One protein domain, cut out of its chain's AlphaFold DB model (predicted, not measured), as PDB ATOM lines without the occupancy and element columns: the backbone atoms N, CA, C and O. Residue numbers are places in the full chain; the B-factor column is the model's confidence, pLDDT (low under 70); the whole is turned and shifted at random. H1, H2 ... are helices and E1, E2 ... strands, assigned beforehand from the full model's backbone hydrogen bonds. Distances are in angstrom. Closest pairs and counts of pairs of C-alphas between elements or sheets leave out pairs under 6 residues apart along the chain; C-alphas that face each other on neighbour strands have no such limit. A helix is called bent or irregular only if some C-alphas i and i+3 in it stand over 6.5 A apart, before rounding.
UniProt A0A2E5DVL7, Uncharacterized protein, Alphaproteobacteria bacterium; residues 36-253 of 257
ATOM      1  N   ARG A  36     -22.726 -34.311 -12.706       71.56
ATOM      2  CA  ARG A  36     -21.974 -33.887 -11.524       71.56
ATOM      3  C   ARG A  36     -21.845 -35.017 -10.513       71.56
ATOM      4  O   ARG A  36     -20.900 -34.995  -9.728       71.56
ATOM      5  N   ASP A  37     -22.766 -35.976 -10.539       74.81
ATOM      6  CA  ASP A  37     -22.677 -37.221  -9.787       74.81
ATOM      7  C   ASP A  37     -22.019 -38.309 -10.650       74.81
ATOM      8  O   ASP A  37     -22.615 -38.850 -11.585       74.81
ATOM      9  N   ILE A  38     -20.753 -38.608 -10.361       73.25
ATOM     10  CA  ILE A  38     -19.982 -39.633 -11.057       73.25
ATOM     11  C   ILE A  38     -19.980 -40.912 -10.215       73.25
ATOM     12  O   ILE A  38     -19.221 -41.006  -9.240       73.25
ATOM     13  N   PRO A  39     -20.747 -41.946 -10.613       75.81
ATOM     14  CA  PRO A  39     -20.652 -43.261  -9.999       75.81
ATOM     15  C   PRO A  39     -19.306 -43.891 -10.360       75.81
ATOM     16  O   PRO A  39     -19.154 -44.511 -11.416       75.81
ATOM     17  N   LEU A  40     -18.319 -43.744  -9.473       71.25
ATOM     18  CA  LEU A  40     -16.937 -44.184  -9.687       71.25
ATOM     19  C   LEU A  40     -16.859 -45.667 -10.054       71.25
ATOM     20  O   LEU A  40     -16.064 -46.074 -10.893       71.25
ATOM     21  N   LEU A  41     -17.745 -46.459  -9.461       67.12
ATOM     22  CA  LEU A  41     -17.941 -47.868  -9.758       67.12
ATOM     23  C   LEU A  41     -18.322 -48.146 -11.213       67.12
ATOM     24  O   LEU A  41     -17.761 -49.032 -11.854       67.12
ATOM     25  N   ARG A  42     -19.280 -47.381 -11.735       72.19
ATOM     26  CA  ARG A  42     -19.739 -47.496 -13.120       72.19
ATOM     27  C   ARG A  42     -18.657 -47.020 -14.081       72.19
ATOM     28  O   ARG A  42     -18.441 -47.659 -15.105       72.19
ATOM     29  N   LEU A  43     -17.967 -45.933 -13.729       76.00
ATOM     30  CA  LEU A  43     -16.843 -45.424 -14.507       76.00
ATOM     31  C   LEU A  43     -15.702 -46.448 -14.555       76.00
ATOM     32  O   LEU A  43     -15.169 -46.718 -15.620       76.00
ATOM     33  N   TRP A  44     -15.377 -47.085 -13.432       70.19
ATOM     34  CA  TRP A  44     -14.378 -48.150 -13.367       70.19
ATOM     35  C   TRP A  44     -14.766 -49.371 -14.214       70.19
ATOM     36  O   TRP A  44     -13.937 -49.880 -14.972       70.19
ATOM     37  N   ALA A  45     -16.031 -49.801 -14.138       68.88
ATOM     38  CA  ALA A  45     -16.558 -50.932 -14.902       68.88
ATOM     39  C   ALA A  45     -16.553 -50.691 -16.423       68.88
ATOM     40  O   ALA A  45     -16.501 -51.645 -17.192       68.88
ATOM     41  N   GLN A  46     -16.562 -49.432 -16.876       77.06
ATOM     42  CA  GLN A  46     -16.414 -49.101 -18.297       77.06
ATOM     43  C   GLN A  46     -15.046 -49.521 -18.858       77.06
ATOM     44  O   GLN A  46     -14.944 -49.846 -20.039       77.06
ATOM     45  N   TYR A  47     -14.005 -49.521 -18.022       72.00
ATOM     46  CA  TYR A  47     -12.632 -49.831 -18.430       72.00
ATOM     47  C   TYR A  47     -12.142 -51.203 -17.948       72.00
ATOM     48  O   TYR A  47     -11.096 -51.669 -18.396       72.00
ATOM     49  N   ASN A  48     -12.876 -51.868 -17.051       65.50
ATOM     50  CA  ASN A  48     -12.489 -53.152 -16.472       65.50
ATOM     51  C   ASN A  48     -13.627 -54.173 -16.623       65.50
ATOM     52  O   ASN A  48     -14.698 -54.020 -16.042       65.50
ATOM     53  N   SER A  49     -13.381 -55.240 -17.389       54.69
ATOM     54  CA  SER A  49     -14.355 -56.297 -17.710       54.69
ATOM     55  C   SER A  49     -14.479 -57.404 -16.652       54.69
ATOM     56  O   SER A  49     -15.336 -58.276 -16.781       54.69
ATOM     57  N   TYR A  50     -13.650 -57.383 -15.602       46.97
ATOM     58  CA  TYR A  50     -13.569 -58.443 -14.594       46.97
ATOM     59  C   TYR A  50     -13.734 -57.915 -13.172       46.97
ATOM     60  O   TYR A  50     -13.096 -56.937 -12.815       46.97
ATOM     61  N   ALA A  51     -14.555 -58.642 -12.398       49.62
ATOM     62  CA  ALA A  51     -14.773 -58.619 -10.946       49.62
ATOM     63  C   ALA A  51     -14.842 -57.238 -10.264       49.62
ATOM     64  O   ALA A  51     -13.843 -56.549 -10.110       49.62
ATOM     65  N   PHE A  52     -16.029 -56.906  -9.741       51.12
ATOM     66  CA  PHE A  52     -16.230 -55.799  -8.800       51.12
ATOM     67  C   PHE A  52     -15.105 -55.748  -7.747       51.12
ATOM     68  O   PHE A  52     -14.852 -56.781  -7.114       51.12
ATOM     69  N   PRO A  53     -14.483 -54.577  -7.499       50.97
ATOM     70  CA  PRO A  53     -13.580 -54.429  -6.366       50.97
ATOM     71  C   PRO A  53     -14.388 -54.732  -5.097       50.97
ATOM     72  O   PRO A  53     -15.421 -54.102  -4.851       50.97
ATOM     73  N   ARG A  54     -13.984 -55.747  -4.323       48.50
ATOM     74  CA  ARG A  54     -14.753 -56.221  -3.151       48.50
ATOM     75  C   ARG A  54     -14.809 -55.171  -2.037       48.50
ATOM     76  O   ARG A  54     -15.674 -55.220  -1.169       48.50
ATOM     77  N   ASP A  55     -13.926 -54.194  -2.124       50.84
ATOM     78  CA  ASP A  55     -13.467 -53.322  -1.054       50.84
ATOM     79  C   ASP A  55     -13.968 -51.868  -1.217       50.84
ATOM     80  O   ASP A  55     -13.517 -50.948  -0.541       50.84
ATOM     81  N   LEU A  56     -14.969 -51.641  -2.078       48.78
ATOM     82  CA  LEU A  56     -15.664 -50.349  -2.216       48.78
ATOM     83  C   LEU A  56     -16.569 -49.988  -1.036       48.78
ATOM     84  O   LEU A  56     -16.756 -48.806  -0.748       48.78
ATOM     85  N   LYS A  57     -17.127 -50.988  -0.341       46.09
ATOM     86  CA  LYS A  57     -17.957 -50.761   0.856       46.09
ATOM     87  C   LYS A  57     -17.144 -50.213   2.038       46.09
ATOM     88  O   LYS A  57     -17.723 -49.676   2.979       46.09
ATOM     89  N   GLU A  58     -15.817 -50.285   1.958       51.34
ATOM     90  CA  GLU A  58     -14.886 -49.978   3.043       51.34
ATOM     91  C   GLU A  58     -14.284 -48.568   2.964       51.34
ATOM     92  O   GLU A  58     -13.445 -48.226   3.785       51.34
ATOM     93  N   ALA A  59     -14.704 -47.686   2.047       45.72
ATOM     94  CA  ALA A  59     -14.142 -46.325   1.968       45.72
ATOM     95  C   ALA A  59     -14.229 -45.561   3.312       45.72
ATOM     96  O   ALA A  59     -13.266 -44.934   3.753       45.72
ATOM     97  N   SER A  60     -15.354 -45.700   4.027       49.81
ATOM     98  CA  SER A  60     -15.527 -45.131   5.377       49.81
ATOM     99  C   SER A  60     -14.657 -45.801   6.451       49.81
ATOM    100  O   SER A  60     -14.400 -45.220   7.504       49.81
ATOM    101  N   GLU A  61     -14.233 -47.038   6.214       53.53
ATOM    102  CA  GLU A  61     -13.373 -47.826   7.090       53.53
ATOM    103  C   GLU A  61     -11.895 -47.510   6.825       53.53
ATOM    104  O   GLU A  61     -11.135 -47.347   7.772       53.53
ATOM    105  N   VAL A  62     -11.511 -47.268   5.569       53.00
ATOM    106  CA  VAL A  62     -10.180 -46.780   5.178       53.00
ATOM    107  C   VAL A  62      -9.901 -45.394   5.751       53.00
ATOM    108  O   VAL A  62      -8.812 -45.174   6.268       53.00
ATOM    109  N   VAL A  63     -10.876 -44.477   5.741       51.88
ATOM    110  CA  VAL A  63     -10.737 -43.168   6.411       51.88
ATOM    111  C   VAL A  63     -10.573 -43.334   7.926       51.88
ATOM    112  O   VAL A  63      -9.723 -42.680   8.524       51.88
ATOM    113  N   ARG A  64     -11.352 -44.227   8.554       54.09
ATOM    114  CA  ARG A  64     -11.289 -44.484  10.007       54.09
ATOM    115  C   ARG A  64     -10.007 -45.192  10.448       54.09
ATOM    116  O   ARG A  64      -9.533 -44.940  11.550       54.09
ATOM    117  N   ASN A  65      -9.456 -46.052   9.598       54.25
ATOM    118  CA  ASN A  65      -8.296 -46.891   9.890       54.25
ATOM    119  C   ASN A  65      -7.002 -46.384   9.236       54.25
ATOM    120  O   ASN A  65      -5.997 -47.094   9.251       54.25
ATOM    121  N   TYR A  66      -7.004 -45.182   8.655       49.59
ATOM    122  CA  TYR A  66      -5.803 -44.578   8.091       49.59
ATOM    123  C   TYR A  66      -4.838 -44.193   9.221       49.59
ATOM    124  O   TYR A  66      -5.142 -43.338  10.051       49.59
ATOM    125  N   LYS A  67      -3.675 -44.855   9.264       53.78
ATOM    126  CA  LYS A  67      -2.674 -44.721  10.340       53.78
ATOM    127  C   LYS A  67      -1.469 -43.848   9.962       53.78
ATOM    128  O   LYS A  67      -0.470 -43.878  10.672       53.78
ATOM    129  N   GLY A  68      -1.566 -43.066   8.885       44.44
ATOM    130  CA  GLY A  68      -0.465 -42.252   8.358       44.44
ATOM    131  C   GLY A  68       0.189 -42.870   7.116       44.44
ATOM    132  O   GLY A  68      -0.362 -43.841   6.587       44.44
ATOM    133  N   PRO A  69       1.333 -42.320   6.660       50.16
ATOM    134  CA  PRO A  69       2.023 -42.767   5.457       50.16
ATOM    135  C   PRO A  69       2.284 -44.262   5.525       50.16
ATOM    136  O   PRO A  69       3.023 -44.756   6.377       50.16
ATOM    137  N   VAL A  70       1.610 -44.993   4.644       54.09
ATOM    138  CA  VAL A  70       1.765 -46.437   4.549       54.09
ATOM    139  C   VAL A  70       3.014 -46.659   3.714       54.09
ATOM    140  O   VAL A  70       2.978 -46.492   2.495       54.09
ATOM    141  N   GLU A  71       4.124 -47.028   4.360       50.78
ATOM    142  CA  GLU A  71       5.200 -47.701   3.632       50.78
ATOM    143  C   GLU A  71       4.567 -48.794   2.768       50.78
ATOM    144  O   GLU A  71       3.671 -49.498   3.261       50.78
ATOM    145  N   PRO A  72       4.971 -48.933   1.490       58.34
ATOM    146  CA  PRO A  72       4.415 -49.963   0.633       58.34
ATOM    147  C   PRO A  72       4.395 -51.284   1.398       58.34
ATOM    148  O   PRO A  72       5.429 -51.707   1.907       58.34
ATOM    149  N   LYS A  73       3.231 -51.942   1.499       56.78
ATOM    150  CA  LYS A  73       3.045 -53.188   2.283       56.78
ATOM    151  C   LYS A  73       3.917 -54.365   1.811       56.78
ATOM    152  O   LYS A  73       3.744 -55.488   2.276       56.78
ATOM    153  N   VAL A  74       4.791 -54.128   0.839       59.88
ATOM    154  CA  VAL A  74       5.724 -55.091   0.280       59.88
ATOM    155  C   VAL A  74       7.056 -54.922   1.026       59.88
ATOM    156  O   VAL A  74       7.580 -53.801   1.055       59.88
ATOM    157  N   PRO A  75       7.567 -55.988   1.670       60.50
ATOM    158  CA  PRO A  75       8.771 -55.924   2.493       60.50
ATOM    159  C   PRO A  75       9.979 -55.472   1.679       60.50
ATOM    160  O   PRO A  75      10.108 -55.845   0.523       60.50
ATOM    161  N   GLU A  76      10.868 -54.693   2.284       64.50
ATOM    162  CA  GLU A  76      12.144 -54.336   1.665       64.50
ATOM    163  C   GLU A  76      12.957 -55.602   1.333       64.50
ATOM    164  O   GLU A  76      12.978 -56.560   2.110       64.50
ATOM    165  N   VAL A  77      13.589 -55.623   0.158       67.25
ATOM    166  CA  VAL A  77      14.318 -56.784  -0.369       67.25
ATOM    167  C   VAL A  77      15.806 -56.462  -0.415       67.25
ATOM    168  O   VAL A  77      16.209 -55.396  -0.869       67.25
ATOM    169  N   THR A  78      16.639 -57.399   0.039       74.69
ATOM    170  CA  THR A  78      18.084 -57.328  -0.199       74.69
ATOM    171  C   THR A  78      18.371 -57.830  -1.610       74.69
ATOM    172  O   THR A  78      18.115 -58.994  -1.913       74.69
ATOM    173  N   PHE A  79      18.869 -56.951  -2.476       74.75
ATOM    174  CA  PHE A  79      19.163 -57.290  -3.868       74.75
ATOM    175  C   PHE A  79      20.487 -58.040  -3.994       74.75
ATOM    176  O   PHE A  79      21.468 -57.704  -3.326       74.75
ATOM    177  N   TYR A  80      20.519 -59.037  -4.877       76.31
ATOM    178  CA  TYR A  80      21.762 -59.696  -5.255       76.31
ATOM    179  C   TYR A  80      22.461 -58.908  -6.364       76.31
ATOM    180  O   TYR A  80      21.829 -58.461  -7.321       76.31
ATOM    181  N   GLU A  81      23.782 -58.775  -6.260       65.06
ATOM    182  CA  GLU A  81      24.602 -58.315  -7.378       65.06
ATOM    183  C   GLU A  81      24.740 -59.460  -8.387       65.06
ATOM    184  O   GLU A  81      25.177 -60.560  -8.048       65.06
ATOM    185  N   PHE A  82      24.339 -59.213  -9.633       62.44
ATOM    186  CA  PHE A  82      24.622 -60.115 -10.743       62.44
ATOM    187  C   PHE A  82      25.896 -59.664 -11.447       62.44
ATOM    188  O   PHE A  82      26.023 -58.492 -11.810       62.44
ATOM    189  N   ASP A  83      26.770 -60.616 -11.768       59.31
ATOM    190  CA  ASP A  83      27.732 -60.404 -12.842       59.31
ATOM    191  C   ASP A  83      26.948 -60.223 -14.148       59.31
ATOM    192  O   ASP A  83      26.163 -61.091 -14.546       59.31
ATOM    193  N   SER A  84      27.124 -59.079 -14.816       63.31
ATOM    194  CA  SER A  84      26.490 -58.849 -16.117       63.31
ATOM    195  C   SER A  84      26.883 -59.970 -17.089       63.31
ATOM    196  O   SER A  84      28.065 -60.337 -17.134       63.31
ATOM    197  N   PRO A  85      25.941 -60.525 -17.880       71.38
ATOM    198  CA  PRO A  85      26.257 -61.605 -18.804       71.38
ATOM    199  C   PRO A  85      27.420 -61.203 -19.712       71.38
ATOM    200  O   PRO A  85      27.332 -60.230 -20.455       71.38
ATOM    201  N   GLN A  86      28.519 -61.958 -19.680       74.88
ATOM    202  CA  GLN A  86      29.703 -61.605 -20.473       74.88
ATOM    203  C   GLN A  86      29.521 -61.868 -21.973       74.88
ATOM    204  O   GLN A  86      30.322 -61.429 -22.795       74.88
ATOM    205  N   HIS A  87      28.474 -62.599 -22.354       84.31
ATOM    206  CA  HIS A  87      28.222 -62.992 -23.733       84.31
ATOM    207  C   HIS A  87      27.026 -62.231 -24.308       84.31
ATOM    208  O   HIS A  87      25.981 -62.116 -23.668       84.31
ATOM    209  N   LEU A  88      27.167 -61.771 -25.555       88.50
ATOM    210  CA  LEU A  88      26.199 -60.923 -26.263       88.50
ATOM    211  C   LEU A  88      24.766 -61.480 -26.248       88.50
ATOM    212  O   LEU A  88      23.822 -60.743 -25.994       88.50
ATOM    213  N   GLN A  89      24.606 -62.787 -26.475       87.69
ATOM    214  CA  GLN A  89      23.300 -63.455 -26.450       87.69
ATOM    215  C   GLN A  89      22.603 -63.288 -25.089       87.69
ATOM    216  O   GLN A  89      21.446 -62.887 -25.047       87.69
ATOM    217  N   GLY A  90      23.323 -63.529 -23.987       88.31
ATOM    218  CA  GLY A  90      22.770 -63.411 -22.636       88.31
ATOM    219  C   GLY A  90      22.399 -61.974 -22.272       88.31
ATOM    220  O   GLY A  90      21.397 -61.756 -21.598       88.31
ATOM    221  N   ARG A  91      23.155 -60.987 -22.772       91.69
ATOM    222  CA  ARG A  91      22.820 -59.560 -22.631       91.69
ATOM    223  C   ARG A  91      21.518 -59.211 -23.357       91.69
ATOM    224  O   ARG A  91      20.650 -58.564 -22.785       91.69
ATOM    225  N   ILE A  92      21.345 -59.707 -24.588       92.44
ATOM    226  CA  ILE A  92      20.118 -59.500 -25.376       92.44
ATOM    227  C   ILE A  92      18.902 -60.142 -24.698       92.44
ATOM    228  O   ILE A  92      17.839 -59.523 -24.663       92.44
ATOM    229  N   ASP A  93      19.040 -61.360 -24.171       89.31
ATOM    230  CA  ASP A  93      17.961 -62.039 -23.440       89.31
ATOM    231  C   ASP A  93      17.618 -61.285 -22.141       89.31
ATOM    232  O   ASP A  93      16.444 -61.070 -21.825       89.31
ATOM    233  N   GLY A  94      18.648 -60.789 -21.446       89.44
ATOM    234  CA  GLY A  94      18.529 -60.005 -20.220       89.44
ATOM    235  C   GLY A  94      17.766 -58.686 -20.370       89.44
ATOM    236  O   GLY A  94      17.190 -58.222 -19.392       89.44
ATOM    237  N   LEU A  95      17.663 -58.114 -21.578       92.81
ATOM    238  CA  LEU A  95      16.880 -56.893 -21.828       92.81
ATOM    239  C   LEU A  95      15.403 -57.021 -21.421       92.81
ATOM    240  O   LEU A  95      14.755 -56.014 -21.150       92.81
ATOM    241  N   LEU A  96      14.851 -58.239 -21.401       93.25
ATOM    242  CA  LEU A  96      13.440 -58.486 -21.087       93.25
ATOM    243  C   LEU A  96      13.187 -58.867 -19.620       93.25
ATOM    244  O   LEU A  96      12.025 -59.041 -19.222       93.25
ATOM    245  N   HIS A  97      14.243 -59.008 -18.820       90.62
ATOM    246  CA  HIS A  97      14.158 -59.315 -17.395       90.62
ATOM    247  C   HIS A  97      13.458 -58.184 -16.633       90.62
ATOM    248  O   HIS A  97      13.754 -57.010 -16.836       90.62
ATOM    249  N   GLY A  98      12.467 -58.531 -15.807       86.44
ATOM    250  CA  GLY A  98      11.642 -57.546 -15.093       86.44
ATOM    251  C   GLY A  98      10.599 -56.828 -15.964       86.44
ATOM    252  O   GLY A  98       9.703 -56.178 -15.427       86.44
ATOM    253  N   ILE A  99      10.657 -56.990 -17.296       91.50
ATOM    254  CA  ILE A  99       9.710 -56.410 -18.266       91.50
ATOM    255  C   ILE A  99       8.703 -57.463 -18.743       91.50
ATOM    256  O   ILE A  99       7.509 -57.336 -18.509       91.50
ATOM    257  N   LYS A 100       9.157 -58.529 -19.410       90.31
ATOM    258  CA  LYS A 100       8.289 -59.640 -19.863       90.31
ATOM    259  C   LYS A 100       8.539 -60.927 -19.085       90.31
ATOM    260  O   LYS A 100       7.666 -61.788 -19.050       90.31
ATOM    261  N   ILE A 101       9.710 -61.055 -18.467       85.94
ATOM    262  CA  ILE A 101      10.104 -62.234 -17.699       85.94
ATOM    263  C   ILE A 101      10.010 -61.888 -16.216       85.94
ATOM    264  O   ILE A 101      10.723 -61.007 -15.733       85.94
ATOM    265  N   THR A 102       9.128 -62.586 -15.500       83.88
ATOM    266  CA  THR A 102       9.067 -62.495 -14.038       83.88
ATOM    267  C   THR A 102      10.338 -63.091 -13.447       83.88
ATOM    268  O   THR A 102      10.641 -64.262 -13.674       83.88
ATOM    269  N   LEU A 103      11.042 -62.290 -12.657       83.25
ATOM    270  CA  LEU A 103      12.162 -62.728 -11.837       83.25
ATOM    271  C   LEU A 103      11.786 -62.651 -10.351       83.25
ATOM    272  O   LEU A 103      10.881 -61.888  -9.989       83.25
ATOM    273  N   PRO A 104      12.461 -63.422  -9.483       83.50
ATOM    274  CA  PRO A 104      12.363 -63.216  -8.046       83.50
ATOM    275  C   PRO A 104      12.734 -61.767  -7.671       83.50
ATOM    276  O   PRO A 104      13.590 -61.179  -8.341       83.50
ATOM    277  N   PRO A 105      12.109 -61.180  -6.631       79.31
ATOM    278  CA  PRO A 105      12.350 -59.795  -6.215       79.31
ATOM    279  C   PRO A 105      13.824 -59.432  -6.034       79.31
ATOM    280  O   PRO A 105      14.237 -58.330  -6.382       79.31
ATOM    281  N   GLU A 106      14.626 -60.377  -5.550       80.56
ATOM    282  CA  GLU A 106      16.055 -60.214  -5.286       80.56
ATOM    283  C   GLU A 106      16.873 -59.956  -6.565       80.56
ATOM    284  O   GLU A 106      18.004 -59.477  -6.482       80.56
ATOM    285  N   TYR A 107      16.297 -60.248  -7.738       81.00
ATOM    286  CA  TYR A 107      16.920 -60.127  -9.058       81.00
ATOM    287  C   TYR A 107      16.227 -59.118  -9.989       81.00
ATOM    288  O   TYR A 107      16.677 -58.922 -11.116       81.00
ATOM    289  N   ASP A 108      15.140 -58.477  -9.552       83.19
ATOM    290  CA  ASP A 108      14.392 -57.484 -10.334       83.19
ATOM    291  C   ASP A 108      14.331 -56.153  -9.596       83.19
ATOM    292  O   ASP A 108      13.252 -55.667  -9.283       83.19
ATOM    293  N   HIS A 109      15.485 -55.567  -9.281       82.12
ATOM    294  CA  HIS A 109      15.556 -54.370  -8.441       82.12
ATOM    295  C   HIS A 109      14.637 -53.247  -8.941       82.12
ATOM    296  O   HIS A 109      13.747 -52.786  -8.223       82.12
ATOM    297  N   TYR A 110      14.798 -52.846 -10.200       87.19
ATOM    298  CA  TYR A 110      14.032 -51.735 -10.747       87.19
ATOM    299  C   TYR A 110      12.550 -52.062 -10.916       87.19
ATOM    300  O   TYR A 110      11.695 -51.280 -10.493       87.19
ATOM    301  N   GLY A 111      12.228 -53.209 -11.521       88.31
ATOM    302  CA  GLY A 111      10.844 -53.601 -11.735       88.31
ATOM    303  C   GLY A 111      10.126 -53.788 -10.408       88.31
ATOM    304  O   GLY A 111       9.029 -53.264 -10.229       88.31
ATOM    305  N   TYR A 112      10.748 -54.467  -9.448       86.31
ATOM    306  CA  TYR A 112      10.191 -54.686  -8.120       86.31
ATOM    307  C   TYR A 112       9.882 -53.377  -7.393       86.31
ATOM    308  O   TYR A 112       8.748 -53.206  -6.949       86.31
ATOM    309  N   GLU A 113      10.829 -52.440  -7.314       85.50
ATOM    310  CA  GLU A 113      10.622 -51.180  -6.589       85.50
ATOM    311  C   GLU A 113       9.544 -50.307  -7.248       85.50
ATOM    312  O   GLU A 113       8.666 -49.786  -6.557       85.50
ATOM    313  N   VAL A 114       9.507 -50.216  -8.586       89.94
ATOM    314  CA  VAL A 114       8.411 -49.512  -9.281       89.94
ATOM    315  C   VAL A 114       7.067 -50.158  -8.949       89.94
ATOM    316  O   VAL A 114       6.112 -49.464  -8.597       89.94
ATOM    317  N   ARG A 115       6.974 -51.491  -9.010       88.00
ATOM    318  CA  ARG A 115       5.741 -52.219  -8.672       88.00
ATOM    319  C   ARG A 115       5.338 -52.028  -7.214       88.00
ATOM    320  O   ARG A 115       4.153 -51.867  -6.937       88.00
ATOM    321  N   ARG A 116       6.308 -52.015  -6.301       83.88
ATOM    322  CA  ARG A 116       6.120 -51.796  -4.867       83.88
ATOM    323  C   ARG A 116       5.515 -50.424  -4.598       83.88
ATOM    324  O   ARG A 116       4.462 -50.365  -3.967       83.88
ATOM    325  N   PHE A 117       6.115 -49.352  -5.117       86.69
ATOM    326  CA  PHE A 117       5.583 -47.997  -4.950       86.69
ATOM    327  C   PHE A 117       4.229 -47.812  -5.631       86.69
ATOM    328  O   PHE A 117       3.360 -47.132  -5.097       86.69
ATOM    329  N   MET A 118       4.008 -48.454  -6.776       86.44
ATOM    330  CA  MET A 118       2.759 -48.287  -7.507       86.44
ATOM    331  C   MET A 118       1.608 -49.160  -6.985       86.44
ATOM    332  O   MET A 118       0.470 -48.869  -7.321       86.44
ATOM    333  N   ASN A 119       1.842 -50.173  -6.137       79.69
ATOM    334  CA  ASN A 119       0.867 -51.209  -5.733       79.69
ATOM    335  C   ASN A 119      -0.444 -50.703  -5.081       79.69
ATOM    336  O   ASN A 119      -1.474 -51.391  -5.095       79.69
ATOM    337  N   SER A 120      -0.440 -49.522  -4.472       75.06
ATOM    338  CA  SER A 120      -1.647 -48.891  -3.916       75.06
ATOM    339  C   SER A 120      -2.200 -47.760  -4.783       75.06
ATOM    340  O   SER A 120      -3.374 -47.399  -4.642       75.06
ATOM    341  N   VAL A 121      -1.422 -47.283  -5.756       78.81
ATOM    342  CA  VAL A 121      -1.770 -46.153  -6.614       78.81
ATOM    343  C   VAL A 121      -2.972 -46.488  -7.500       78.81
ATOM    344  O   VAL A 121      -2.963 -47.380  -8.353       78.81
ATOM    345  N   GLY A 122      -4.037 -45.713  -7.314       69.56
ATOM    346  CA  GLY A 122      -5.273 -45.797  -8.087       69.56
ATOM    347  C   GLY A 122      -6.235 -46.907  -7.658       69.56
ATOM    348  O   GLY A 122      -7.113 -47.301  -8.433       69.56
ATOM    349  N   ARG A 123      -6.088 -47.401  -6.422       75.25
ATOM    350  CA  ARG A 123      -7.167 -48.088  -5.706       75.25
ATOM    351  C   ARG A 123      -8.270 -47.086  -5.366       75.25
ATOM    352  O   ARG A 123      -7.989 -45.969  -4.937       75.25
ATOM    353  N   ILE A 124      -9.529 -47.487  -5.535       70.44
ATOM    354  CA  ILE A 124     -10.681 -46.587  -5.366       70.44
ATOM    355  C   ILE A 124     -10.721 -45.962  -3.963       70.44
ATOM    356  O   ILE A 124     -11.074 -44.793  -3.810       70.44
ATOM    357  N   GLN A 125     -10.306 -46.711  -2.941       69.00
ATOM    358  CA  GLN A 125     -10.321 -46.260  -1.553       69.00
ATOM    359  C   GLN A 125      -9.390 -45.070  -1.309       69.00
ATOM    360  O   GLN A 125      -9.705 -44.218  -0.476       69.00
ATOM    361  N   ILE A 126      -8.288 -44.967  -2.060       74.12
ATOM    362  CA  ILE A 126      -7.348 -43.844  -1.962       74.12
ATOM    363  C   ILE A 126      -8.060 -42.536  -2.282       74.12
ATOM    364  O   ILE A 126      -7.895 -41.554  -1.564       74.12
ATOM    365  N   TYR A 127      -8.909 -42.524  -3.309       75.75
ATOM    366  CA  TYR A 127      -9.519 -41.282  -3.773       75.75
ATOM    367  C   TYR A 127     -10.509 -40.667  -2.766       75.75
ATOM    368  O   TYR A 127     -10.852 -39.490  -2.874       75.75
ATOM    369  N   SER A 128     -10.941 -41.447  -1.769       69.88
ATOM    370  CA  SER A 128     -11.814 -40.990  -0.682       69.88
ATOM    371  C   SER A 128     -11.066 -40.352   0.498       69.88
ATOM    372  O   SER A 128     -11.697 -39.739   1.359       69.88
ATOM    373  N   ASN A 129      -9.731 -40.463   0.554       75.19
ATOM    374  CA  ASN A 129      -8.919 -40.007   1.680       75.19
ATOM    375  C   ASN A 129      -7.811 -39.043   1.226       75.19
ATOM    376  O   ASN A 129      -6.886 -39.412   0.509       75.19
ATOM    377  N   ARG A 130      -7.866 -37.803   1.728       71.56
ATOM    378  CA  ARG A 130      -6.895 -36.747   1.408       71.56
ATOM    379  C   ARG A 130      -5.450 -37.148   1.708       71.56
ATOM    380  O   ARG A 130      -4.575 -36.820   0.916       71.56
ATOM    381  N   TYR A 131      -5.204 -37.743   2.869       76.94
ATOM    382  CA  TYR A 131      -3.841 -38.032   3.308       76.94
ATOM    383  C   TYR A 131      -3.259 -39.182   2.486       76.94
ATOM    384  O   TYR A 131      -2.120 -39.113   2.050       76.94
ATOM    385  N   ALA A 132      -4.104 -40.157   2.137       80.31
ATOM    386  CA  ALA A 132      -3.730 -41.222   1.218       80.31
ATOM    387  C   ALA A 132      -3.357 -40.689  -0.178       80.31
ATOM    388  O   ALA A 132      -2.391 -41.158  -0.760       80.31
ATOM    389  N   ILE A 133      -4.067 -39.686  -0.715       85.50
ATOM    390  CA  ILE A 133      -3.709 -39.072  -2.011       85.50
ATOM    391  C   ILE A 133      -2.312 -38.434  -1.966       85.50
ATOM    392  O   ILE A 133      -1.547 -38.583  -2.915       85.50
ATOM    393  N   GLU A 134      -1.986 -37.716  -0.886       85.94
ATOM    394  CA  GLU A 134      -0.673 -37.077  -0.712       85.94
ATOM    395  C   GLU A 134       0.447 -38.126  -0.610       85.94
ATOM    396  O   GLU A 134       1.470 -37.989  -1.280       85.94
ATOM    397  N   ASP A 135       0.227 -39.213   0.133       85.19
ATOM    398  CA  ASP A 135       1.186 -40.322   0.218       85.19
ATOM    399  C   ASP A 135       1.393 -41.022  -1.132       85.19
ATOM    400  O   ASP A 135       2.524 -41.320  -1.517       85.19
ATOM    401  N   GLU A 136       0.314 -41.269  -1.883       87.81
ATOM    402  CA  GLU A 136       0.421 -41.908  -3.196       87.81
ATOM    403  C   GLU A 136       1.144 -41.021  -4.218       87.81
ATOM    404  O   GLU A 136       1.849 -41.538  -5.084       87.81
ATOM    405  N   LEU A 137       1.035 -39.691  -4.119       90.62
ATOM    406  CA  LEU A 137       1.841 -38.781  -4.939       90.62
ATOM    407  C   LEU A 137       3.339 -38.944  -4.643       90.62
ATOM    408  O   LEU A 137       4.129 -39.058  -5.580       90.62
ATOM    409  N   VAL A 138       3.722 -39.059  -3.368       89.56
ATOM    410  CA  VAL A 138       5.113 -39.340  -2.971       89.56
ATOM    411  C   VAL A 138       5.573 -40.710  -3.483       89.56
ATOM    412  O   VAL A 138       6.706 -40.853  -3.944       89.56
ATOM    413  N   ASN A 139       4.711 -41.729  -3.450       89.06
ATOM    414  CA  ASN A 139       5.032 -43.041  -4.017       89.06
ATOM    415  C   ASN A 139       5.281 -42.965  -5.529       89.06
ATOM    416  O   ASN A 139       6.251 -43.546  -6.016       89.06
ATOM    417  N   ILE A 140       4.463 -42.212  -6.271       92.56
ATOM    418  CA  ILE A 140       4.673 -42.004  -7.710       92.56
ATOM    419  C   ILE A 140       6.006 -41.288  -7.970       92.56
ATOM    420  O   ILE A 140       6.730 -41.673  -8.886       92.56
ATOM    421  N   GLU A 141       6.376 -40.292  -7.162       90.94
ATOM    422  CA  GLU A 141       7.679 -39.622  -7.273       90.94
ATOM    423  C   GLU A 141       8.850 -40.588  -7.044       90.94
ATOM    424  O   GLU A 141       9.828 -40.576  -7.796       90.94
ATOM    425  N   LYS A 142       8.745 -41.482  -6.056       88.44
ATOM    426  CA  LYS A 142       9.751 -42.531  -5.824       88.44
ATOM    427  C   LYS A 142       9.824 -43.516  -6.992       88.44
ATOM    428  O   LYS A 142      10.921 -43.815  -7.463       88.44
ATOM    429  N   ALA A 143       8.678 -43.960  -7.512       91.62
ATOM    430  CA  ALA A 143       8.615 -44.813  -8.699       91.62
ATOM    431  C   ALA A 143       9.268 -44.138  -9.918       91.62
ATOM    432  O   ALA A 143       9.999 -44.788 -10.663       91.62
ATOM    433  N   TRP A 144       9.077 -42.826 -10.080       93.94
ATOM    434  CA  TRP A 144       9.735 -42.023 -11.110       93.94
ATOM    435  C   TRP A 144      11.255 -42.033 -10.998       93.94
ATOM    436  O   TRP A 144      11.941 -42.187 -12.009       93.94
ATOM    437  N   VAL A 145      11.790 -41.875  -9.785       89.38
ATOM    438  CA  VAL A 145      13.239 -41.914  -9.550       89.38
ATOM    439  C   VAL A 145      13.808 -43.267  -9.970       89.38
ATOM    440  O   VAL A 145      14.755 -43.300 -10.755       89.38
ATOM    441  N   VAL A 146      13.204 -44.369  -9.515       88.75
ATOM    442  CA  VAL A 146      13.628 -45.736  -9.867       88.75
ATOM    443  C   VAL A 146      13.535 -45.963 -11.376       88.75
ATOM    444  O   VAL A 146      14.492 -46.422 -11.999       88.75
ATOM    445  N   PHE A 147      12.405 -45.596 -11.984       94.69
ATOM    446  CA  PHE A 147      12.188 -45.775 -13.414       94.69
ATOM    447  C   PHE A 147      13.174 -44.966 -14.263       94.69
ATOM    448  O   PHE A 147      13.638 -45.466 -15.284       94.69
ATOM    449  N   ARG A 148      13.551 -43.752 -13.845       93.06
ATOM    450  CA  ARG A 148      14.563 -42.951 -14.548       93.06
ATOM    451  C   ARG A 148      15.908 -43.677 -14.611       93.06
ATOM    452  O   ARG A 148      16.458 -43.793 -15.702       93.06
ATOM    453  N   TYR A 149      16.390 -44.203 -13.483       91.25
ATOM    454  CA  TYR A 149      17.634 -44.981 -13.454       91.25
ATOM    455  C   TYR A 149      17.537 -46.234 -14.325       91.25
ATOM    456  O   TYR A 149      18.442 -46.517 -15.108       91.25
ATOM    457  N   TRP A 150      16.414 -46.950 -14.253       93.56
ATOM    458  CA  TRP A 150      16.211 -48.137 -15.079       93.56
ATOM    459  C   TRP A 150      16.192 -47.811 -16.572       93.56
ATOM    460  O   TRP A 150      16.829 -48.498 -17.367       93.56
ATOM    461  N   ARG A 151      15.500 -46.735 -16.958       95.06
ATOM    462  CA  ARG A 151      15.430 -46.252 -18.339       95.06
ATOM    463  C   ARG A 151      16.817 -45.929 -18.877       95.06
ATOM    464  O   ARG A 151      17.141 -46.333 -19.987       95.06
ATOM    465  N   GLU A 152      17.616 -45.196 -18.107       92.25
ATOM    466  CA  GLU A 152      18.989 -44.843 -18.477       92.25
ATOM    467  C   GLU A 152      19.855 -46.096 -18.656       92.25
ATOM    468  O   GLU A 152      20.523 -46.226 -19.680       92.25
ATOM    469  N   ALA A 153      19.762 -47.061 -17.734       90.50
ATOM    470  CA  ALA A 153      20.481 -48.330 -17.831       90.50
ATOM    471  C   ALA A 153      20.062 -49.162 -19.059       90.50
ATOM    472  O   ALA A 153      20.918 -49.673 -19.776       90.50
ATOM    473  N   LEU A 154      18.759 -49.265 -19.340       94.50
ATOM    474  CA  LEU A 154      18.236 -49.993 -20.502       94.50
ATOM    475  C   LEU A 154      18.681 -49.363 -21.827       94.50
ATOM    476  O   LEU A 154      19.034 -50.083 -22.758       94.50
ATOM    477  N   ILE A 155      18.660 -48.030 -21.924       96.50
ATOM    478  CA  ILE A 155      19.105 -47.315 -23.127       96.50
ATOM    479  C   ILE A 155      20.602 -47.536 -23.347       96.50
ATOM    480  O   ILE A 155      20.989 -47.932 -24.446       96.50
ATOM    481  N   ALA A 156      21.417 -47.359 -22.305       94.12
ATOM    482  CA  ALA A 156      22.858 -47.583 -22.382       94.12
ATOM    483  C   ALA A 156      23.193 -49.030 -22.786       94.12
ATOM    484  O   ALA A 156      24.081 -49.262 -23.605       94.12
ATOM    485  N   GLU A 157      22.451 -50.011 -22.266       94.50
ATOM    486  CA  GLU A 157      22.640 -51.419 -22.615       94.50
ATOM    487  C   GLU A 157      22.264 -51.712 -24.076       94.50
ATOM    488  O   GLU A 157      22.995 -52.415 -24.774       94.50
ATOM    489  N   ILE A 158      21.161 -51.139 -24.575       97.00
ATOM    490  CA  ILE A 158      20.772 -51.247 -25.991       97.00
ATOM    491  C   ILE A 158      21.862 -50.667 -26.898       97.00
ATOM    492  O   ILE A 158      22.212 -51.296 -27.895       97.00
ATOM    493  N   GLU A 159      22.393 -49.491 -26.564       96.81
ATOM    494  CA  GLU A 159      23.463 -48.838 -27.328       96.81
ATOM    495  C   GLU A 159      24.738 -49.690 -27.333       96.81
ATOM    496  O   GLU A 159      25.275 -49.986 -28.400       96.81
ATOM    497  N   ALA A 160      25.160 -50.189 -26.169       94.50
ATOM    498  CA  ALA A 160      26.341 -51.039 -26.047       94.50
ATOM    499  C   ALA A 160      26.211 -52.367 -26.820       94.50
ATOM    500  O   ALA A 160      27.184 -52.853 -27.403       94.50
ATOM    501  N   ILE A 161      25.019 -52.975 -26.840       95.06
ATOM    502  CA  ILE A 161      24.748 -54.182 -27.636       95.06
ATOM    503  C   ILE A 161      24.785 -53.860 -29.136       95.06
ATOM    504  O   ILE A 161      25.391 -54.614 -29.902       95.06
ATOM    505  N   ASP A 162      24.167 -52.758 -29.567       95.69
ATOM    506  CA  ASP A 162      24.140 -52.338 -30.973       95.69
ATOM    507  C   ASP A 162      25.553 -52.056 -31.508       95.69
ATOM    508  O   ASP A 162      25.914 -52.506 -32.599       95.69
ATOM    509  N   GLU A 163      26.389 -51.381 -30.718       94.12
ATOM    510  CA  GLU A 163      27.806 -51.170 -31.023       94.12
ATOM    511  C   GLU A 163      28.568 -52.494 -31.139       94.12
ATOM    512  O   GLU A 163      29.298 -52.695 -32.114       94.12
ATOM    513  N   GLY A 164      28.350 -53.431 -30.210       91.62
ATOM    514  CA  GLY A 164      28.953 -54.766 -30.258       91.62
ATOM    515  C   GLY A 164      28.579 -55.545 -31.524       91.62
ATOM    516  O   GLY A 164      29.447 -56.130 -32.173       91.62
ATOM    517  N   ILE A 165      27.307 -55.495 -31.931       93.19
ATOM    518  CA  ILE A 165      26.808 -56.134 -33.161       93.19
ATOM    519  C   ILE A 165      27.401 -55.488 -34.422       93.19
ATOM    520  O   ILE A 165      27.639 -56.176 -35.417       93.19
ATOM    521  N   LYS A 166      27.604 -54.166 -34.417       91.62
ATOM    522  CA  LYS A 166      28.209 -53.430 -35.540       91.62
ATOM    523  C   LYS A 166      29.707 -53.695 -35.661       91.62
ATOM    524  O   LYS A 166      30.209 -53.768 -36.781       91.62
ATOM    525  N   ALA A 167      30.403 -53.833 -34.534       90.38
ATOM    526  CA  ALA A 167      31.835 -54.111 -34.493       90.38
ATOM    527  C   ALA A 167      32.167 -55.545 -34.942       90.38
ATOM    528  O   ALA A 167      33.189 -55.761 -35.595       90.38
ATOM    529  N   ASP A 168      31.302 -56.517 -34.641       89.00
ATOM    530  CA  ASP A 168      31.493 -57.914 -35.025       89.00
ATOM    531  C   ASP A 168      30.697 -58.304 -36.286       89.00
ATOM    532  O   ASP A 168      29.524 -58.693 -36.253       89.00
ATOM    533  N   ALA A 169      31.384 -58.294 -37.433       81.56
ATOM    534  CA  ALA A 169      30.821 -58.716 -38.716       81.56
ATOM    535  C   ALA A 169      30.370 -60.192 -38.746       81.56
ATOM    536  O   ALA A 169      29.586 -60.565 -39.623       81.56
ATOM    537  N   THR A 170      30.829 -61.026 -37.806       88.88
ATOM    538  CA  THR A 170      30.493 -62.456 -37.732       88.88
ATOM    539  C   THR A 170      29.226 -62.746 -36.930       88.88
ATOM    540  O   THR A 170      28.728 -63.875 -36.961       88.88
ATOM    541  N   THR A 171      28.638 -61.735 -36.279       88.75
ATOM    542  CA  THR A 171      27.393 -61.896 -35.524       88.75
ATOM    543  C   THR A 171      26.275 -62.442 -36.422       88.75
ATOM    544  O   THR A 171      25.865 -61.820 -37.411       88.75
ATOM    545  N   GLY A 172      25.749 -63.612 -36.049       90.88
ATOM    546  CA  GLY A 172      24.734 -64.334 -36.813       90.88
ATOM    547  C   GLY A 172      23.401 -63.586 -36.932       90.88
ATOM    548  O   GLY A 172      22.981 -62.862 -36.029       90.88
ATOM    549  N   SER A 173      22.682 -63.812 -38.037       90.62
ATOM    550  CA  SER A 173      21.395 -63.156 -38.329       90.62
ATOM    551  C   SER A 173      20.347 -63.351 -37.228       90.62
ATOM    552  O   SER A 173      19.635 -62.411 -36.890       90.62
ATOM    553  N   LYS A 174      20.294 -64.541 -36.617       92.56
ATOM    554  CA  LYS A 174      19.380 -64.853 -35.508       92.56
ATOM    555  C   LYS A 174      19.576 -63.912 -34.313       92.56
ATOM    556  O   LYS A 174      18.591 -63.432 -33.763       92.56
ATOM    557  N   VAL A 175      20.828 -63.630 -33.947       92.38
ATOM    558  CA  VAL A 175      21.177 -62.749 -32.819       92.38
ATOM    559  C   VAL A 175      20.740 -61.314 -33.113       92.38
ATOM    560  O   VAL A 175      20.095 -60.686 -32.279       92.38
ATOM    561  N   LYS A 176      20.992 -60.825 -34.335       93.12
ATOM    562  CA  LYS A 176      20.568 -59.484 -34.780       93.12
ATOM    563  C   LYS A 176      19.048 -59.325 -34.759       93.12
ATOM    564  O   LYS A 176      18.537 -58.328 -34.260       93.12
ATOM    565  N   THR A 177      18.319 -60.318 -35.270       95.50
ATOM    566  CA  THR A 177      16.851 -60.312 -35.253       95.50
ATOM    567  C   THR A 177      16.312 -60.293 -33.825       95.50
ATOM    568  O   THR A 177      15.427 -59.498 -33.524       95.50
ATOM    569  N   MET A 178      16.863 -61.127 -32.941       95.06
ATOM    570  CA  MET A 178      16.464 -61.181 -31.534       95.06
ATOM    571  C   MET A 178      16.710 -59.847 -30.825       95.06
ATOM    572  O   MET A 178      15.811 -59.337 -30.162       95.06
ATOM    573  N   PHE A 179      17.876 -59.232 -31.043       97.12
ATOM    574  CA  PHE A 179      18.166 -57.893 -30.535       97.12
ATOM    575  C   PHE A 179      17.148 -56.860 -31.026       97.12
ATOM    576  O   PHE A 179      16.594 -56.129 -30.213       97.12
ATOM    577  N   ASN A 180      16.848 -56.834 -32.329       96.44
ATOM    578  CA  ASN A 180      15.885 -55.899 -32.917       96.44
ATOM    579  C   ASN A 180      14.478 -56.031 -32.322       96.44
ATOM    580  O   ASN A 180      13.820 -55.021 -32.077       96.44
ATOM    581  N   VAL A 181      14.032 -57.260 -32.064       96.50
ATOM    582  CA  VAL A 181      12.750 -57.511 -31.399       96.50
ATOM    583  C   VAL A 181      12.805 -57.046 -29.944       96.50
ATOM    584  O   VAL A 181      11.955 -56.258 -29.528       96.50
ATOM    585  N   ASN A 182      13.821 -57.459 -29.183       97.00
ATOM    586  CA  ASN A 182      13.914 -57.143 -27.757       97.00
ATOM    587  C   ASN A 182      14.055 -55.634 -27.520       97.00
ATOM    588  O   ASN A 182      13.338 -55.089 -26.687       97.00
ATOM    589  N   GLN A 183      14.881 -54.921 -28.296       97.44
ATOM    590  CA  GLN A 183      15.001 -53.464 -28.167       97.44
ATOM    591  C   GLN A 183      13.676 -52.741 -28.455       97.44
ATOM    592  O   GLN A 183      13.393 -51.717 -27.836       97.44
ATOM    593  N   ALA A 184      12.859 -53.250 -29.387       96.81
ATOM    594  CA  ALA A 184      11.570 -52.650 -29.710       96.81
ATOM    595  C   ALA A 184      10.590 -52.823 -28.544       96.81
ATOM    596  O   ALA A 184       9.921 -51.862 -28.168       96.81
ATOM    597  N   VAL A 185      10.576 -54.007 -27.921       96.44
ATOM    598  CA  VAL A 185       9.790 -54.278 -26.707       96.44
ATOM    599  C   VAL A 185      10.227 -53.371 -25.557       96.44
ATOM    600  O   VAL A 185       9.376 -52.769 -24.910       96.44
ATOM    601  N   VAL A 186      11.533 -53.214 -25.323       97.12
ATOM    602  CA  VAL A 186      12.045 -52.325 -24.264       97.12
ATOM    603  C   VAL A 186      11.651 -50.866 -24.514       97.12
ATOM    604  O   VAL A 186      11.210 -50.177 -23.596       97.12
ATOM    605  N   LYS A 187      11.766 -50.379 -25.755       97.44
ATOM    606  CA  LYS A 187      11.378 -49.004 -26.111       97.44
ATOM    607  C   LYS A 187       9.880 -48.761 -25.919       97.44
ATOM    608  O   LYS A 187       9.516 -47.713 -25.389       97.44
ATOM    609  N   ALA A 188       9.034 -49.716 -26.306       96.94
ATOM    610  CA  ALA A 188       7.593 -49.650 -26.060       96.94
ATOM    611  C   ALA A 188       7.289 -49.606 -24.554       96.94
ATOM    612  O   ALA A 188       6.623 -48.682 -24.090       96.94
ATOM    613  N   PHE A 189       7.900 -50.506 -23.777       97.00
ATOM    614  CA  PHE A 189       7.766 -50.546 -22.320       97.00
ATOM    615  C   PHE A 189       8.119 -49.214 -21.652       97.00
ATOM    616  O   PHE A 189       7.386 -48.747 -20.786       97.00
ATOM    617  N   ILE A 190       9.219 -48.576 -22.061       97.12
ATOM    618  CA  ILE A 190       9.630 -47.275 -21.513       97.12
ATOM    619  C   ILE A 190       8.541 -46.215 -21.736       97.12
ATOM    620  O   ILE A 190       8.237 -45.438 -20.830       97.12
ATOM    621  N   ILE A 191       7.948 -46.173 -22.931       96.75
ATOM    622  CA  ILE A 191       6.899 -45.204 -23.273       96.75
ATOM    623  C   ILE A 191       5.636 -45.471 -22.447       96.75
ATOM    624  O   ILE A 191       5.074 -44.544 -21.861       96.75
ATOM    625  N   GLU A 192       5.217 -46.729 -22.364       96.19
ATOM    626  CA  GLU A 192       3.995 -47.149 -21.671       96.19
ATOM    627  C   GLU A 192       4.115 -46.974 -20.147       96.19
ATOM    628  O   GLU A 192       3.204 -46.444 -19.508       96.19
ATOM    629  N   MET A 193       5.279 -47.278 -19.564       95.62
ATOM    630  CA  MET A 193       5.575 -47.019 -18.148       95.62
ATOM    631  C   MET A 193       5.503 -45.526 -17.823       95.62
ATOM    632  O   MET A 193       4.880 -45.119 -16.840       95.62
ATOM    633  N   GLN A 194       6.105 -44.690 -18.671       97.12
ATOM    634  CA  GLN A 194       6.043 -43.237 -18.540       97.12
ATOM    635  C   GLN A 194       4.600 -42.725 -18.635       97.12
ATOM    636  O   GLN A 194       4.196 -41.878 -17.834       97.12
ATOM    637  N   ALA A 195       3.812 -43.226 -19.588       95.56
ATOM    638  CA  ALA A 195       2.402 -42.872 -19.722       95.56
ATOM    639  C   ALA A 195       1.603 -43.265 -18.470       95.56
ATOM    640  O   ALA A 195       0.810 -42.464 -17.969       95.56
ATOM    641  N   TRP A 196       1.856 -44.453 -17.919       94.56
ATOM    642  CA  TRP A 196       1.198 -44.937 -16.710       94.56
ATOM    643  C   TRP A 196       1.533 -44.096 -15.477       94.56
ATOM    644  O   TRP A 196       0.613 -43.658 -14.780       94.56
ATOM    645  N   LEU A 197       2.808 -43.793 -15.229       95.38
ATOM    646  CA  LEU A 197       3.221 -42.919 -14.123       95.38
ATOM    647  C   LEU A 197       2.601 -41.517 -14.254       95.38
ATOM    648  O   LEU A 197       1.983 -41.024 -13.309       95.38
ATOM    649  N   ASN A 198       2.671 -40.917 -15.448       96.88
ATOM    650  CA  ASN A 198       2.090 -39.601 -15.727       96.88
ATOM    651  C   ASN A 198       0.577 -39.563 -15.504       96.88
ATOM    652  O   ASN A 198       0.064 -38.626 -14.896       96.88
ATOM    653  N   ALA A 199      -0.154 -40.568 -15.992       95.44
ATOM    654  CA  ALA A 199      -1.606 -40.586 -15.891       95.44
ATOM    655  C   ALA A 199      -2.078 -40.729 -14.435       95.44
ATOM    656  O   ALA A 199      -3.027 -40.056 -14.028       95.44
ATOM    657  N   ASN A 200      -1.391 -41.551 -13.630       93.94
ATOM    658  CA  ASN A 200      -1.672 -41.632 -12.196       93.94
ATOM    659  C   ASN A 200      -1.342 -40.309 -11.488       93.94
ATOM    660  O   ASN A 200      -2.172 -39.813 -10.725       93.94
ATOM    661  N   GLN A 201      -0.184 -39.703 -11.776       95.62
ATOM    662  CA  GLN A 201       0.214 -38.430 -11.171       95.62
ATOM    663  C   GLN A 201      -0.777 -37.313 -11.503       95.62
ATOM    664  O   GLN A 201      -1.198 -36.582 -10.609       95.62
ATOM    665  N   ALA A 202      -1.192 -37.199 -12.766       95.94
ATOM    666  CA  ALA A 202      -2.124 -36.173 -13.219       95.94
ATOM    667  C   ALA A 202      -3.498 -36.300 -12.542       95.94
ATOM    668  O   ALA A 202      -4.051 -35.300 -12.084       95.94
ATOM    669  N   LEU A 203      -4.033 -37.523 -12.429       93.94
ATOM    670  CA  LEU A 203      -5.297 -37.773 -11.735       93.94
ATOM    671  C   LEU A 203      -5.209 -37.400 -10.250       93.94
ATOM    672  O   LEU A 203      -6.074 -36.683  -9.744       93.94
ATOM    673  N   LEU A 204      -4.171 -37.865  -9.550       92.94
ATOM    674  CA  LEU A 204      -4.017 -37.596  -8.121       92.94
ATOM    675  C   LEU A 204      -3.724 -36.122  -7.835       92.94
ATOM    676  O   LEU A 204      -4.285 -35.576  -6.889       92.94
ATOM    677  N   THR A 205      -2.931 -35.457  -8.676       94.31
ATOM    678  CA  THR A 205      -2.669 -34.012  -8.576       94.31
ATOM    679  C   THR A 205      -3.958 -33.224  -8.772       94.31
ATOM    680  O   THR A 205      -4.275 -32.353  -7.968       94.31
ATOM    681  N   PHE A 206      -4.774 -33.581  -9.769       93.62
ATOM    682  CA  PHE A 206      -6.080 -32.951  -9.958       93.62
ATOM    683  C   PHE A 206      -6.959 -33.079  -8.709       93.62
ATOM    684  O   PHE A 206      -7.524 -32.080  -8.261       93.62
ATOM    685  N   LEU A 207      -7.053 -34.274  -8.118       90.69
ATOM    686  CA  LEU A 207      -7.817 -34.490  -6.887       90.69
ATOM    687  C   LEU A 207      -7.229 -33.700  -5.703       90.69
ATOM    688  O   LEU A 207      -7.971 -33.079  -4.939       90.69
ATOM    689  N   ALA A 208      -5.902 -33.660  -5.577       90.25
ATOM    690  CA  ALA A 208      -5.197 -32.917  -4.538       90.25
ATOM    691  C   ALA A 208      -5.368 -31.391  -4.663       90.25
ATOM    692  O   ALA A 208      -5.530 -30.713  -3.648       90.25
ATOM    693  N   ASP A 209      -5.398 -30.836  -5.868       91.12
ATOM    694  CA  ASP A 209      -5.518 -29.389  -6.070       91.12
ATOM    695  C   ASP A 209      -6.979 -28.921  -6.016       91.12
ATOM    696  O   ASP A 209      -7.285 -27.813  -5.570       91.12
ATOM    697  N   ASN A 210      -7.918 -29.789  -6.402       88.31
ATOM    698  CA  ASN A 210      -9.332 -29.446  -6.573       88.31
ATOM    699  C   ASN A 210     -10.238 -29.992  -5.463       88.31
ATOM    700  O   ASN A 210     -11.443 -30.137  -5.658       88.31
ATOM    701  N   ARG A 211      -9.703 -30.234  -4.262       80.62
ATOM    702  CA  ARG A 211     -10.428 -30.822  -3.110       80.62
ATOM    703  C   ARG A 211     -11.730 -30.119  -2.746       80.62
ATOM    704  O   ARG A 211     -12.645 -30.727  -2.212       80.62
ATOM    705  N   LYS A 212     -11.813 -28.810  -2.988       83.81
ATOM    706  CA  LYS A 212     -13.020 -28.024  -2.696       83.81
ATOM    707  C   LYS A 212     -14.102 -28.193  -3.757       83.81
ATOM    708  O   LYS A 212     -15.208 -27.706  -3.533       83.81
ATOM    709  N   LEU A 213     -13.790 -28.803  -4.898       83.88
ATOM    710  CA  LEU A 213     -14.675 -28.946  -6.050       83.88
ATOM    711  C   LEU A 213     -15.397 -30.289  -6.088       83.88
ATOM    712  O   LEU A 213     -16.228 -30.460  -6.973       83.88
ATOM    713  N   TYR A 214     -15.133 -31.204  -5.154       84.00
ATOM    714  CA  TYR A 214     -15.830 -32.484  -5.086       84.00
ATOM    715  C   TYR A 214     -16.052 -32.960  -3.648       84.00
ATOM    716  O   TYR A 214     -15.353 -32.541  -2.726       84.00
ATOM    717  N   ALA A 215     -17.020 -33.850  -3.474       81.44
ATOM    718  CA  ALA A 215     -17.206 -34.673  -2.286       81.44
ATOM    719  C   ALA A 215     -17.214 -36.151  -2.696       81.44
ATOM    720  O   ALA A 215     -17.573 -36.477  -3.828       81.44
ATOM    721  N   PHE A 216     -16.792 -37.036  -1.794       76.06
ATOM    722  CA  PHE A 216     -16.927 -38.476  -1.990       76.06
ATOM    723  C   PHE A 216     -18.060 -38.990  -1.104       76.06
ATOM    724  O   PHE A 216     -17.920 -39.054   0.118       76.06
ATOM    725  N   GLU A 217     -19.189 -39.328  -1.716       74.88
ATOM    726  CA  GLU A 217     -20.426 -39.673  -1.017       74.88
ATOM    727  C   GLU A 217     -20.929 -41.025  -1.518       74.88
ATOM    728  O   GLU A 217     -21.150 -41.213  -2.707       74.88
ATOM    729  N   GLN A 218     -21.077 -41.997  -0.610       69.81
ATOM    730  CA  GLN A 218     -21.640 -43.325  -0.910       69.81
ATOM    731  C   GLN A 218     -20.994 -44.071  -2.102       69.81
ATOM    732  O   GLN A 218     -21.636 -44.900  -2.739       69.81
ATOM    733  N   GLY A 219     -19.710 -43.824  -2.383       66.56
ATOM    734  CA  GLY A 219     -19.008 -44.443  -3.515       66.56
ATOM    735  C   GLY A 219     -19.008 -43.610  -4.801       66.56
ATOM    736  O   GLY A 219     -18.445 -44.056  -5.803       66.56
ATOM    737  N   ASN A 220     -19.586 -42.410  -4.770       74.88
ATOM    738  CA  ASN A 220     -19.643 -41.491  -5.896       74.88
ATOM    739  C   ASN A 220     -18.763 -40.264  -5.667       74.88
ATOM    740  O   ASN A 220     -18.599 -39.792  -4.540       74.88
ATOM    741  N   PHE A 221     -18.250 -39.715  -6.765       79.31
ATOM    742  CA  PHE A 221     -17.714 -38.363  -6.776       79.31
ATOM    743  C   PHE A 221     -18.818 -37.377  -7.128       79.31
ATOM    744  O   PHE A 221     -19.325 -37.392  -8.245       79.31
ATOM    745  N   VAL A 222     -19.134 -36.484  -6.197       83.81
ATOM    746  CA  VAL A 222     -20.098 -35.405  -6.405       83.81
ATOM    747  C   VAL A 222     -19.329 -34.111  -6.644       83.81
ATOM    748  O   VAL A 222     -18.792 -33.514  -5.710       83.81
ATOM    749  N   PHE A 223     -19.238 -33.678  -7.898       87.31
ATOM    750  CA  PHE A 223     -18.533 -32.463  -8.301       87.31
ATOM    751  C   PHE A 223     -19.425 -31.220  -8.224       87.31
ATOM    752  O   PHE A 223     -20.600 -31.221  -8.581       87.31
ATOM    753  N   LYS A 224     -18.839 -30.085  -7.837       85.88
ATOM    754  CA  LYS A 224     -19.527 -28.784  -7.796       85.88
ATOM    755  C   LYS A 224     -19.782 -28.188  -9.180       85.88
ATOM    756  O   LYS A 224     -20.649 -27.329  -9.318       85.88
ATOM    757  N   SER A 225     -19.031 -28.618 -10.195       88.50
ATOM    758  CA  SER A 225     -19.176 -28.148 -11.574       88.50
ATOM    759  C   SER A 225     -19.054 -29.302 -12.562       88.50
ATOM    760  O   SER A 225     -18.258 -30.219 -12.349       88.50
ATOM    761  N   SER A 226     -19.805 -29.226 -13.663       84.94
ATOM    762  CA  SER A 226     -19.743 -30.217 -14.740       84.94
ATOM    763  C   SER A 226     -18.364 -30.237 -15.410       84.94
ATOM    764  O   SER A 226     -17.868 -31.292 -15.777       84.94
ATOM    765  N   GLN A 227     -17.684 -29.086 -15.493       88.31
ATOM    766  CA  GLN A 227     -16.324 -28.996 -16.030       88.31
ATOM    767  C   GLN A 227     -15.324 -29.834 -15.217       88.31
ATOM    768  O   GLN A 227     -14.533 -30.579 -15.796       88.31
ATOM    769  N   ALA A 228     -15.371 -29.742 -13.883       87.06
ATOM    770  CA  ALA A 228     -14.514 -30.545 -13.012       87.06
ATOM    771  C   ALA A 228     -14.837 -32.044 -13.126       87.06
ATOM    772  O   ALA A 228     -13.917 -32.861 -13.150       87.06
ATOM    773  N   ALA A 229     -16.121 -32.395 -13.266       86.94
ATOM    774  CA  ALA A 229     -16.544 -33.771 -13.510       86.94
ATOM    775  C   ALA A 229     -15.983 -34.309 -14.836       86.94
ATOM    776  O   ALA A 229     -15.373 -35.378 -14.862       86.94
ATOM    777  N   SER A 230     -16.093 -33.546 -15.927       88.00
ATOM    778  CA  SER A 230     -15.543 -33.934 -17.231       88.00
ATOM    779  C   SER A 230     -14.024 -34.083 -17.204       88.00
ATOM    780  O   SER A 230     -13.490 -35.044 -17.762       88.00
ATOM    781  N   GLN A 231     -13.313 -33.179 -16.521       91.88
ATOM    782  CA  GLN A 231     -11.862 -33.282 -16.366       91.88
ATOM    783  C   GLN A 231     -11.468 -34.525 -15.562       91.88
ATOM    784  O   GLN A 231     -10.558 -35.250 -15.969       91.88
ATOM    785  N   PHE A 232     -12.177 -34.815 -14.469       91.19
ATOM    786  CA  PHE A 232     -11.971 -36.036 -13.697       91.19
ATOM    787  C   PHE A 232     -12.169 -37.288 -14.553       91.19
ATOM    788  O   PHE A 232     -11.297 -38.153 -14.573       91.19
ATOM    789  N   VAL A 233     -13.275 -37.375 -15.296       89.50
ATOM    790  CA  VAL A 233     -13.572 -38.528 -16.158       89.50
ATOM    791  C   VAL A 233     -12.489 -38.718 -17.223       89.50
ATOM    792  O   VAL A 233     -12.058 -39.847 -17.466       89.50
ATOM    793  N   ALA A 234     -12.001 -37.630 -17.824       91.00
ATOM    794  CA  ALA A 234     -10.922 -37.685 -18.804       91.00
ATOM    795  C   ALA A 234      -9.607 -38.207 -18.196       91.00
ATOM    796  O   ALA A 234      -8.980 -39.100 -18.772       91.00
ATOM    797  N   LEU A 235      -9.215 -37.696 -17.025       94.00
ATOM    798  CA  LEU A 235      -8.006 -38.122 -16.310       94.00
ATOM    799  C   LEU A 235      -8.107 -39.574 -15.837       94.00
ATOM    800  O   LEU A 235      -7.169 -40.351 -16.011       94.00
ATOM    801  N   PHE A 236      -9.264 -39.963 -15.304       90.94
ATOM    802  CA  PHE A 236      -9.534 -41.333 -14.887       90.94
ATOM    803  C   PHE A 236      -9.449 -42.297 -16.075       90.94
ATOM    804  O   PHE A 236      -8.747 -43.303 -16.011       90.94
ATOM    805  N   GLY A 237     -10.091 -41.964 -17.199       89.50
ATOM    806  CA  GLY A 237     -10.029 -42.779 -18.412       89.50
ATOM    807  C   GLY A 237      -8.617 -42.886 -18.995       89.50
ATOM    808  O   GLY A 237      -8.227 -43.955 -19.460       89.50
ATOM    809  N   ALA A 238      -7.826 -41.809 -18.949       91.81
ATOM    810  CA  ALA A 238      -6.419 -41.847 -19.353       91.81
ATOM    811  C   ALA A 238      -5.598 -42.796 -18.466       91.81
ATOM    812  O   ALA A 238      -4.831 -43.606 -18.987       91.81
ATOM    813  N   ARG A 239      -5.814 -42.751 -17.146       91.56
ATOM    814  CA  ARG A 239      -5.175 -43.658 -16.187       91.56
ATOM    815  C   ARG A 239      -5.529 -45.116 -16.453       91.56
ATOM    816  O   ARG A 239      -4.631 -45.956 -16.461       91.56
ATOM    817  N   GLU A 240      -6.806 -45.430 -16.666       88.25
ATOM    818  CA  GLU A 240      -7.226 -46.813 -16.920       88.25
ATOM    819  C   GLU A 240      -6.652 -47.359 -18.234       88.25
ATOM    820  O   GLU A 240      -6.193 -48.498 -18.257       88.25
ATOM    821  N   ARG A 241      -6.590 -46.549 -19.301       90.00
ATOM    822  CA  ARG A 241      -5.946 -46.956 -20.563       90.00
ATOM    823  C   ARG A 241      -4.461 -47.267 -20.380       90.00
ATOM    824  O   ARG A 241      -4.037 -48.361 -20.728       90.00
ATOM    825  N   ALA A 242      -3.711 -46.366 -19.744       91.62
ATOM    826  CA  ALA A 242      -2.285 -46.581 -19.501       91.62
ATOM    827  C   ALA A 242      -2.024 -47.804 -18.598       91.62
ATOM    828  O   ALA A 242      -1.050 -48.532 -18.765       91.62
ATOM    829  N   LYS A 243      -2.927 -48.088 -17.650       88.06
ATOM    830  CA  LYS A 243      -2.863 -49.313 -16.842       88.06
ATOM    831  C   LYS A 243      -3.083 -50.579 -17.678       88.06
ATOM    832  O   LYS A 243      -2.457 -51.594 -17.384       88.06
ATOM    833  N   LEU A 244      -3.990 -50.559 -18.655       87.12
ATOM    834  CA  LEU A 244      -4.241 -51.714 -19.523       87.12
ATOM    835  C   LEU A 244      -3.016 -52.049 -20.377       87.12
ATOM    836  O   LEU A 244      -2.657 -53.220 -20.443       87.12
ATOM    837  N   GLU A 245      -2.341 -51.039 -20.926       90.69
ATOM    838  CA  GLU A 245      -1.067 -51.203 -21.646       90.69
ATOM    839  C   GLU A 245      -0.017 -51.859 -20.735       90.69
ATOM    840  O   GLU A 245       0.561 -52.893 -21.064       90.69
ATOM    841  N   MET A 246       0.125 -51.366 -19.498       90.75
ATOM    842  CA  MET A 246       1.072 -51.946 -18.542       90.75
ATOM    843  C   MET A 246       0.767 -53.396 -18.143       90.75
ATOM    844  O   MET A 246       1.681 -54.137 -17.781       90.75
ATOM    845  N   ARG A 247      -0.493 -53.843 -18.212       84.12
ATOM    846  CA  ARG A 247      -0.862 -55.239 -17.911       84.12
ATOM    847  C   ARG A 247      -0.345 -56.231 -18.950       84.12
ATOM    848  O   ARG A 247      -0.280 -57.420 -18.642       84.12
ATOM    849  N   GLU A 248       0.043 -55.778 -20.142       86.00
ATOM    850  CA  GLU A 248       0.656 -56.645 -21.152       86.00
ATOM    851  C   GLU A 248       2.046 -57.151 -20.734       86.00
ATOM    852  O   GLU A 248       2.581 -58.098 -21.322       86.00
ATOM    853  N   TYR A 249       2.661 -56.531 -19.730       89.19
ATOM    854  CA  TYR A 249       3.922 -56.956 -19.133       89.19
ATOM    855  C   TYR A 249       3.639 -57.875 -17.949       89.19
ATOM    856  O   TYR A 249       3.107 -57.429 -16.937       89.19
ATOM    857  N   ASP A 250       3.996 -59.159 -18.059       86.38
ATOM    858  CA  ASP A 250       3.641 -60.204 -17.079       86.38
ATOM    859  C   ASP A 250       3.909 -59.813 -15.605       86.38
ATOM    860  O   ASP A 250       2.994 -59.956 -14.785       86.38
ATOM    861  N   PRO A 251       5.070 -59.227 -15.237       85.81
ATOM    862  CA  PRO A 251       5.309 -58.780 -13.862       85.81
ATOM    863  C   PRO A 251       4.335 -57.690 -13.385       85.81
ATOM    864  O   PRO A 251       3.982 -57.648 -12.208       85.81
ATOM    865  N   PHE A 252       3.877 -56.814 -14.283       85.56
ATOM    866  CA  PHE A 252       2.960 -55.709 -13.984       85.56
ATOM    867  C   PHE A 252       1.487 -56.122 -14.078       85.56
ATOM    868  O   PHE A 252       0.657 -55.611 -13.326       85.56
ATOM    869  N   GLY A 253       1.161 -57.108 -14.917       73.69
ATOM    870  CA  GLY A 253      -0.164 -57.724 -14.990       73.69
ATOM    871  C   GLY A 253      -0.562 -58.456 -13.704       73.69
ATOM    872  O   GLY A 253      -1.741 -58.480 -13.347       73.69
TER     873      GLY A 253
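What this domain is: This is residues 36 to 253 of the 257 residues of an uncharacterized protein of Alphaproteobacteria bacterium (UniProt A0A2E5DVL7). A small three-stranded sheet, E1, E3 and E2, sits at one end of a long helical hairpin, H5 and H6, that makes the longest axis. H7 runs from the sheet back along H6, H4 packs on H5, and H3 packs on both long helices towards their linked end; the unnamed residues 65 to 87 run lengthwise from H2 to H3. The printed part has 218 residues, in the order E1 H1 H2 H3 H4 H5 H6 E2 E3 H7 H8, mostly helix; the sheet, order E1 - E3 - E2, is antiparallel. It is elongated, spanning 67 by 35 by 30 A, and only just compact, close to loose, with a radius of gyration of the C-alphas of 20.5 A.

Where its parts are: The sheet holds E1, residues 37 to 39, E3, residues 220 to 223, and E2, residues 214 to 217. C-alpha 37 is at (-22.677, -37.221, -9.787). H5, residues 130 to 167, is 55.6 A long and ends at (31.835, -54.111, -34.493). H6, residues 173 to 209, is 53.9 A long, and H7, residues 226 to 246, 30.3 A. The shorter helices are H1, residues 40 to 47, H2, residues 56 to 64, H3, residues 88 to 94, H4, residues 109 to 118, and H8, residues 250 to 253. H2 is irregular, with C-alphas 57 and 60 7.6 A apart.

How they stand to each other: In the sheet, N 38 and O 221 of E1 and E3 are 2.8 A apart, and N 222 and O 215 of the hairpin E2 and E3 2.8 A, both within hydrogen-bond range. H7 is on one face, giving two layers, a sheet and a helix, at a height over the sheet of 12.4 A. H1 only grazes the sheet with residues 40 to 45. H7, with residues 189 to 206 of H6, touches H6 at a shallow tilt of 26 degrees, opposite ways; the closest C-alphas, of Ala 199 and Arg 239, are 4.7 A apart. H5 and H6, a helical hairpin, touch at 19 degrees, a shallow tilt, closest at the C-alphas of Ile 133 and Leu 204, 6.3 A. H4 touches H5, closest at the C-alphas of Val 114 and Ala 143, 4.7 A. H3 touches H6, closest at the C-alphas of Ile 92 and Phe 179, 5.7 A. H8 is close to H4 but not clearly touching, and H2 touches no helix. Every O i to N i+4 pair is within hydrogen-bond range in H3, H4, H5, H6 and H7; H1 has 3 of 4 and H2 3 of 5, and H8 is too short for such a pair.

The domain as a whole: The C-alphas farthest apart, of Thr 170 and Lys 224, are 67.3 A apart. The printed part has no cut. The links H2 to H3, H3 to H4 and H4 to H5 are long. The mean pLDDT of the printed part is 81.9; it is under 70 at 41 residues, among them 48 to 77.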